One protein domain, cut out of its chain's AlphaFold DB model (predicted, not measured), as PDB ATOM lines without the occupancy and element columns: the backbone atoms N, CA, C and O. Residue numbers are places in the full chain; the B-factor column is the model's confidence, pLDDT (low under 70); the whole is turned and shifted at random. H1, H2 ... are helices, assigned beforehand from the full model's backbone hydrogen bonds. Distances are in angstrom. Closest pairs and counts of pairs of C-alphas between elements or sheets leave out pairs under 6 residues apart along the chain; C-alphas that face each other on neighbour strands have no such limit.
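This is residues 14 to 73 of the 73 residues of the protein "DUF4032 domain-containing protein" of Methylacidimicrobium tartarophylax (UniProt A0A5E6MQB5). One long helix, H2, makes the longest axis of this model; H3 crosses its later half nearly at a right angle, and H4 then folds back in the direction of H2's beginning, near H2 but without touching it. At the other end of the long helix, residues 14 to 25, which hold the short H1 and the first turn of H2, stick out free of the rest. The printed part has 60 residues with four named helices, H1, H2, H3 and H4 in that order along the chain, and no named strand; the class is all helix. The whole is loose, with a radius of gyration of the C-alphas of 13.6 A, and only just elongated, spanning 42 by 27 by 15 A.

Begin with H1, residues 14 to 19, and go over a tight link of two residues into H2, residues 22 to 45. These two are close but not clearly touching: their closest C-alphas, those of Phe 18 and Tyr 24, are 6.7 A apart. Their lines stand at a steep tilt of 43 degrees, and they run the same way. Beyond H2 a tight link of five residues leads to H3, residues 51 to 61, which touches H2 at residues 34 to 41 of H2 alone. Look there for their closest C-alphas, those of Lys 38 and Ala 54, 5.0 A apart; the two lines are about perpendicular, at 77 degrees. One residue further on comes H4, residues 63 to 72, which meets H3 only through their link. H4 and H2 are near each other, with 8 pairs of C-alphas within 10 A. H1 is apart from H3 and from H4. In the backbones of H1, H2, H3 and H4, every O i to N i+4 pair is within hydrogen-bond range.

Find C-alpha 14 at (133.510, 140.994, 123.004), where H1 begins; this helix ends at Met 19. H2 starts at C-alpha 22, at (137.636, 141.042, 136.626), and runs 35.0 A to C-alpha 45 at (128.690, 170.249, 153.624). H3 covers 15.3 A from Phe 51 to His 61. H4 covers 14.7 A from Arg 63 to Leu 72, whose C-alpha is at (144.883, 141.468, 151.073).

The two C-alphas farthest apart are those of Gly 14 and Gly 46, at 43.3 A. Without residues 14 to 25 the body spans 35 by 18 by 15 A. The printed part has no cut, and its three links are tight. Glu 73 is the chain's last residue. The mean pLDDT of the printed part is 92.8; look at residues 14 to 15 for the low values, under 70.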
ATOM      1  N   GLY A  14     132.449 140.175 122.403       67.56
ATOM      2  CA  GLY A  14     133.510 140.994 123.004       67.56
ATOM      3  C   GLY A  14     133.052 141.953 124.117       67.56
ATOM      4  O   GLY A  14     133.770 142.126 125.101       67.56
ATOM      5  N   GLU A  15     131.856 142.539 124.015       69.19
ATOM      6  CA  GLU A  15     131.261 143.362 125.081       69.19
ATOM      7  C   GLU A  15     130.895 142.495 126.287       69.19
ATOM      8  O   GLU A  15     131.174 142.868 127.425       69.19
ATOM      9  N   SER A  16     130.356 141.296 126.047       71.81
ATOM     10  CA  SER A  16     130.062 140.327 127.108       71.81
ATOM     11  C   SER A  16     131.329 139.892 127.856       71.81
ATOM     12  O   SER A  16     131.347 139.887 129.088       71.81
ATOM     13  N   LEU A  17     132.428 139.598 127.153       73.00
ATOM     14  CA  LEU A  17     133.711 139.261 127.790       73.00
ATOM     15  C   LEU A  17     134.270 140.421 128.626       73.00
ATOM     16  O   LEU A  17     134.776 140.195 129.727       73.00
ATOM     17  N   PHE A  18     134.150 141.660 128.141       72.69
ATOM     18  CA  PHE A  18     134.552 142.848 128.893       72.69
ATOM     19  C   PHE A  18     133.703 143.042 130.157       72.69
ATOM     20  O   PHE A  18     134.263 143.231 131.239       72.69
ATOM     21  N   MET A  19     132.376 142.922 130.055       72.25
ATOM     22  CA  MET A  19     131.459 143.040 131.198       72.25
ATOM     23  C   MET A  19     131.675 141.930 132.237       72.25
ATOM     24  O   MET A  19     131.526 142.162 133.435       72.25
ATOM     25  N   ASN A  20     132.087 140.739 131.799       71.94
ATOM     26  CA  ASN A  20     132.427 139.619 132.679       71.94
ATOM     27  C   ASN A  20     133.879 139.655 133.190       71.94
ATOM     28  O   ASN A  20     134.280 138.802 133.989       71.94
ATOM     29  N   SER A  21     134.681 140.630 132.755       86.81
ATOM     30  CA  SER A  21     136.079 140.729 133.158       86.81
ATOM     31  C   SER A  21     136.218 141.124 134.631       86.81
ATOM     32  O   SER A  21     135.440 141.905 135.185       86.81
ATOM     33  N   ALA A  22     137.270 140.616 135.278       85.06
ATOM     34  CA  ALA A  22     137.636 141.042 136.626       85.06
ATOM     35  C   ALA A  22     137.883 142.559 136.694       85.06
ATOM     36  O   ALA A  22     137.480 143.196 137.658       85.06
ATOM     37  N   LEU A  23     138.454 143.144 135.636       85.50
ATOM     38  CA  LEU A  23     138.720 144.578 135.544       85.50
ATOM     39  C   LEU A  23     137.441 145.420 135.627       85.50
ATOM     40  O   LEU A  23     137.407 146.410 136.355       85.50
ATOM     41  N   TYR A  24     136.392 145.035 134.899       88.44
ATOM     42  CA  TYR A  24     135.132 145.773 134.929       88.44
ATOM     43  C   TYR A  24     134.441 145.661 136.290       88.44
ATOM     44  O   TYR A  24     133.935 146.655 136.809       88.44
ATOM     45  N   ARG A  25     134.492 144.484 136.925       90.50
ATOM     46  CA  ARG A  25     133.984 144.305 138.294       90.50
ATOM     47  C   ARG A  25     134.736 145.174 139.302       90.50
ATOM     48  O   ARG A  25     134.094 145.872 140.077       90.50
ATOM     49  N   GLU A  26     136.067 145.212 139.236       91.31
ATOM     50  CA  GLU A  26     136.881 146.100 140.081       91.31
ATOM     51  C   GLU A  26     136.531 147.577 139.866       91.31
ATOM     52  O   GLU A  26     136.410 148.337 140.824       91.31
ATOM     53  N   TYR A  27     136.314 147.986 138.614       92.62
ATOM     54  CA  TYR A  27     135.867 149.340 138.299       92.62
ATOM     55  C   TYR A  27     134.493 149.656 138.913       92.62
ATOM     56  O   TYR A  27     134.298 150.748 139.451       92.62
ATOM     57  N   LEU A  28     133.543 148.718 138.867       94.94
ATOM     58  CA  LEU A  28     132.227 148.903 139.482       94.94
ATOM     59  C   LEU A  28     132.322 149.046 141.004       94.94
ATOM     60  O   LEU A  28     131.642 149.908 141.564       94.94
ATOM     61  N   GLU A  29     133.167 148.253 141.664       96.12
ATOM     62  CA  GLU A  29     133.399 148.381 143.107       96.12
ATOM     63  C   GLU A  29     134.077 149.713 143.456       96.12
ATOM     64  O   GLU A  29     133.621 150.417 144.358       96.12
ATOM     65  N   GLU A  30     135.085 150.141 142.691       96.88
ATOM     66  CA  GLU A  30     135.726 151.450 142.880       96.88
ATOM     67  C   GLU A  30     134.719 152.599 142.715       96.88
ATOM     68  O   GLU A  30     134.682 153.539 143.514       96.88
ATOM     69  N   ARG A  31     133.838 152.505 141.711       97.56
ATOM     70  CA  ARG A  31     132.782 153.493 141.473       97.56
ATOM     71  C   ARG A  31     131.785 153.563 142.631       97.56
ATOM     72  O   ARG A  31     131.353 154.666 142.972       97.56
ATOM     73  N   LYS A  32     131.410 152.431 143.238       98.12
ATOM     74  CA  LYS A  32     130.529 152.414 144.423       98.12
ATOM     75  C   LYS A  32     131.158 153.170 145.590       98.12
ATOM     76  O   LYS A  32     130.474 153.966 146.231       98.12
ATOM     77  N   GLU A  33     132.453 152.985 145.819       98.25
ATOM     78  CA  GLU A  33     133.163 153.689 146.887       98.25
ATOM     79  C   GLU A  33     133.268 155.197 146.634       98.25
ATOM     80  O   GLU A  33     133.028 155.987 147.547       98.25
ATOM     81  N   ILE A  34     133.506 155.620 145.386       98.44
ATOM     82  CA  ILE A  34     133.480 157.048 145.017       98.44
ATOM     83  C   ILE A  34     132.096 157.656 145.286       98.44
ATOM     84  O   ILE A  34     131.993 158.757 145.830       98.44
ATOM     85  N   LEU A  35     131.015 156.952 144.936       98.50
ATOM     86  CA  LEU A  35     129.651 157.428 145.188       98.50
ATOM     87  C   LEU A  35     129.333 157.510 146.686       98.50
ATOM     88  O   LEU A  35     128.698 158.471 147.124       98.50
ATOM     89  N   LYS A  36     129.807 156.547 147.480       98.38
ATOM     90  CA  LYS A  36     129.684 156.570 148.941       98.38
ATOM     91  C   LYS A  36     130.443 157.750 149.548       98.38
ATOM     92  O   LYS A  36     129.890 158.460 150.384       98.38
ATOM     93  N   HIS A  37     131.676 157.990 149.105       98.38
ATOM     94  CA  HIS A  37     132.474 159.140 149.526       98.38
ATOM     95  C   HIS A  37     131.789 160.466 149.161       98.38
ATOM     96  O   HIS A  37     131.621 161.324 150.027       98.38
ATOM     97  N   LYS A  38     131.284 160.597 147.923       98.62
ATOM     98  CA  LYS A  38     130.496 161.761 147.487       98.62
ATOM     99  C   LYS A  38     129.326 162.034 148.430       98.62
ATOM    100  O   LYS A  38     129.110 163.186 148.799       98.62
ATOM    101  N   TRP A  39     128.558 160.999 148.781       98.50
ATOM    102  CA  TRP A  39     127.412 161.141 149.678       98.50
ATOM    103  C   TRP A  39     127.853 161.648 151.053       98.50
ATOM    104  O   TRP A  39     127.380 162.694 151.482       98.50
ATOM    105  N   LEU A  40     128.836 160.998 151.684       98.56
ATOM    106  CA  LEU A  40     129.353 161.400 152.997       98.56
ATOM    107  C   LEU A  40     129.850 162.853 153.023       98.56
ATOM    108  O   LEU A  40     129.546 163.591 153.958       98.56
ATOM    109  N   GLU A  41     130.590 163.286 152.004       98.38
ATOM    110  CA  GLU A  41     131.084 164.667 151.931       98.38
ATOM    111  C   GLU A  41     129.981 165.686 151.630       98.38
ATOM    112  O   GLU A  41     130.058 166.832 152.079       98.38
ATOM    113  N   SER A  42     128.938 165.271 150.907       98.44
ATOM    114  CA  SER A  42     127.757 166.107 150.678       98.44
ATOM    115  C   SER A  42     126.964 166.321 151.966       98.44
ATOM    116  O   SER A  42     126.590 167.455 152.263       98.44
ATOM    117  N   GLU A  43     126.784 165.265 152.767       98.62
ATOM    118  CA  GLU A  43     126.132 165.350 154.081       98.62
ATOM    119  C   GLU A  43     126.889 166.310 155.010       98.62
ATOM    120  O   GLU A  43     126.286 167.179 155.636       98.62
ATOM    121  N   LYS A  44     128.227 166.230 155.039       98.00
ATOM    122  CA  LYS A  44     129.070 167.131 155.848       98.00
ATOM    123  C   LYS A  44     128.948 168.600 155.443       98.00
ATOM    124  O   LYS A  44     129.045 169.475 156.298       98.00
ATOM    125  N   GLN A  45     128.782 168.881 154.151       97.56
ATOM    126  CA  GLN A  45     128.690 170.249 153.624       97.56
ATOM    127  C   GLN A  45     127.248 170.772 153.554       97.56
ATOM    128  O   GLN A  45     127.047 171.930 153.186       97.56
ATOM    129  N   GLY A  46     126.250 169.940 153.873       98.25
ATOM    130  CA  GLY A  46     124.833 170.278 153.743       98.25
ATOM    131  C   GLY A  46     124.393 170.558 152.301       98.25
ATOM    132  O   GLY A  46     123.379 171.219 152.086       98.25
ATOM    133  N   ARG A  47     125.169 170.116 151.302       97.94
ATOM    134  CA  ARG A  47     124.883 170.299 149.871       97.94
ATOM    135  C   ARG A  47     125.631 169.276 149.030       97.94
ATOM    136  O   ARG A  47     126.708 168.833 149.419       97.94
ATOM    137  N   ASP A  48     125.124 168.984 147.834       98.19
ATOM    138  CA  ASP A  48     125.858 168.147 146.882       98.19
ATOM    139  C   ASP A  48     127.183 168.816 146.478       98.19
ATOM    140  O   ASP A  48     127.226 169.980 146.059       98.19
ATOM    141  N   ILE A  49     128.274 168.066 146.620       98.06
ATOM    142  CA  ILE A  49     129.621 168.499 146.241       98.06
ATOM    143  C   ILE A  49     129.938 168.250 144.763       98.06
ATOM    144  O   ILE A  49     130.908 168.809 144.251       98.06
ATOM    145  N   GLY A  50     129.128 167.439 144.080       98.06
ATOM    146  CA  GLY A  50     129.338 167.015 142.700       98.06
ATOM    147  C   GLY A  50     130.271 165.807 142.572       98.06
ATOM    148  O   GLY A  50     131.108 165.529 143.430       98.06
ATOM    149  N   PHE A  51     130.111 165.057 141.478       97.88
ATOM    150  CA  PHE A  51     130.880 163.830 141.244       97.88
ATOM    151  C   PHE A  51     132.367 164.096 140.995       97.88
ATOM    152  O   PHE A  51     133.203 163.406 141.561       97.88
ATOM    153  N   GLU A  52     132.706 165.108 140.197       98.38
ATOM    154  CA  GLU A  52     134.098 165.412 139.848       98.38
ATOM    155  C   GLU A  52     134.937 165.790 141.075       98.38
ATOM    156  O   GLU A  52     136.035 165.270 141.263       98.38
ATOM    157  N   LYS A  53     134.380 166.616 141.971       98.06
ATOM    158  CA  LYS A  53     135.035 166.978 143.234       98.06
ATOM    159  C   LYS A  53     135.266 165.751 144.120       98.06
ATOM    160  O   LYS A  53     136.368 165.577 144.630       98.06
ATOM    161  N   ALA A  54     134.252 164.898 144.268       98.44
ATOM    162  CA  ALA A  54     134.361 163.658 145.032       98.44
ATOM    163  C   ALA A  54     135.375 162.679 144.419       98.44
ATOM    164  O   ALA A  54     136.112 162.017 145.140       98.44
ATOM    165  N   LEU A  55     135.426 162.590 143.087       98.38
ATOM    166  CA  LEU A  55     136.360 161.732 142.366       98.38
ATOM    167  C   LEU A  55     137.810 162.172 142.589       98.38
ATOM    168  O   LEU A  55     138.656 161.333 142.890       98.38
ATOM    169  N   LEU A  56     138.096 163.469 142.445       98.44
ATOM    170  CA  LEU A  56     139.440 164.009 142.658       98.44
ATOM    171  C   LEU A  56     139.905 163.787 144.098       98.44
ATOM    172  O   LEU A  56     141.007 163.281 144.303       98.44
ATOM    173  N   ASP A  57     139.054 164.095 145.079       98.25
ATOM    174  CA  ASP A  57     139.376 163.864 146.488       98.25
ATOM    175  C   ASP A  57     139.624 162.376 146.784       98.25
ATOM    176  O   ASP A  57     140.653 162.006 147.356       98.25
ATOM    177  N   TRP A  58     138.748 161.500 146.285       98.25
ATOM    178  CA  TRP A  58     138.891 160.055 146.429       98.25
ATOM    179  C   TRP A  58     140.210 159.530 145.856       98.25
ATOM    180  O   TRP A  58     140.904 158.742 146.506       98.25
ATOM    181  N   ILE A  59     140.573 159.959 144.642       97.69
ATOM    182  CA  ILE A  59     141.820 159.548 143.987       97.69
ATOM    183  C   ILE A  59     143.036 159.977 144.812       97.69
ATOM    184  O   ILE A  59     143.969 159.184 144.949       97.69
ATOM    185  N   LEU A  60     143.017 161.196 145.358       98.12
ATOM    186  CA  LEU A  60     144.137 161.760 146.107       98.12
ATOM    187  C   LEU A  60     144.302 161.130 147.495       98.12
ATOM    188  O   LEU A  60     145.431 160.862 147.902       98.12
ATOM    189  N   HIS A  61     143.205 160.864 148.210       98.00
ATOM    190  CA  HIS A  61     143.270 160.561 149.646       98.00
ATOM    191  C   HIS A  61     142.850 159.137 150.025       98.00
ATOM    192  O   HIS A  61     143.241 158.640 151.081       98.00
ATOM    193  N   HIS A  62     142.074 158.448 149.187       97.56
ATOM    194  CA  HIS A  62     141.399 157.209 149.590       97.56
ATOM    195  C   HIS A  62     141.746 156.001 148.717       97.56
ATOM    196  O   HIS A  62     141.872 154.878 149.221       97.56
ATOM    197  N   ARG A  63     141.943 156.220 147.415       97.06
ATOM    198  CA  ARG A  63     142.085 155.160 146.414       97.06
ATOM    199  C   ARG A  63     143.233 154.194 146.695       97.06
ATOM    200  O   ARG A  63     143.055 152.985 146.566       97.06
ATOM    201  N   ALA A  64     144.402 154.709 147.074       97.38
ATOM    202  CA  ALA A  64     145.574 153.877 147.347       97.38
ATOM    203  C   ALA A  64     145.310 152.892 148.499       97.38
ATOM    204  O   ALA A  64     145.512 151.690 148.342       97.38
ATOM    205  N   GLY A  65     144.769 153.385 149.618       97.44
ATOM    206  CA  GLY A  65     144.438 152.546 150.770       97.44
ATOM    207  C   GLY A  65     143.301 151.561 150.491       97.44
ATOM    208  O   GLY A  65     143.326 150.440 150.991       97.44
ATOM    209  N   TRP A  66     142.316 151.945 149.676       96.81
ATOM    210  CA  TRP A  66     141.256 151.031 149.249       96.81
ATOM    211  C   TRP A  66     141.800 149.874 148.400       96.81
ATOM    212  O   TRP A  66     141.494 148.718 148.683       96.81
ATOM    213  N   ARG A  67     142.665 150.166 147.419       95.06
ATOM    214  CA  ARG A  67     143.297 149.140 146.575       95.06
ATOM    215  C   ARG A  67     144.175 148.183 147.367       95.06
ATOM    216  O   ARG A  67     144.175 146.995 147.070       95.06
ATOM    217  N   GLU A  68     144.910 148.689 148.353       96.12
ATOM    218  CA  GLU A  68     145.760 147.840 149.186       96.12
ATOM    219  C   GLU A  68     144.931 146.857 150.016       96.12
ATOM    220  O   GLU A  68     145.223 145.667 150.017       96.12
ATOM    221  N   ARG A  69     143.831 147.315 150.632       94.88
ATOM    222  CA  ARG A  69     142.922 146.417 151.364       94.88
ATOM    223  C   ARG A  69     142.370 145.302 150.477       94.88
ATOM    224  O   ARG A  69     142.390 144.153 150.890       94.88
ATOM    225  N   ARG A  70     141.970 145.617 149.242       91.69
ATOM    226  CA  ARG A  70     141.442 144.625 148.287       91.69
ATOM    227  C   ARG A  70     142.459 143.600 147.797       91.69
ATOM    228  O   ARG A  70     142.060 142.558 147.304       91.69
ATOM    229  N   ARG A  71     143.758 143.898 147.866       88.12
ATOM    230  CA  ARG A  71     144.811 142.922 147.530       88.12
ATOM    231  C   ARG A  71     145.054 141.913 148.646       88.12
ATOM    232  O   ARG A  71     145.635 140.867 148.380       88.12
ATOM    233  N   LEU A  72     144.706 142.286 149.875       88.25
ATOM    234  CA  LEU A  72     144.883 141.468 151.073       88.25
ATOM    235  C   LEU A  72     143.640 140.623 151.399       88.25
ATOM    236  O   LEU A  72     143.748 139.710 152.215       88.25
ATOM    237  N   GLU A  73     142.491 140.946 150.794       78.25
ATOM    238  CA  GLU A  73     141.273 140.119 150.751       78.25
ATOM    239  C   GLU A  73     141.449 138.906 149.824       78.25
ATOM    240  O   GLU A  73     140.990 137.810 150.219       78.25
TER     241      GLU A  73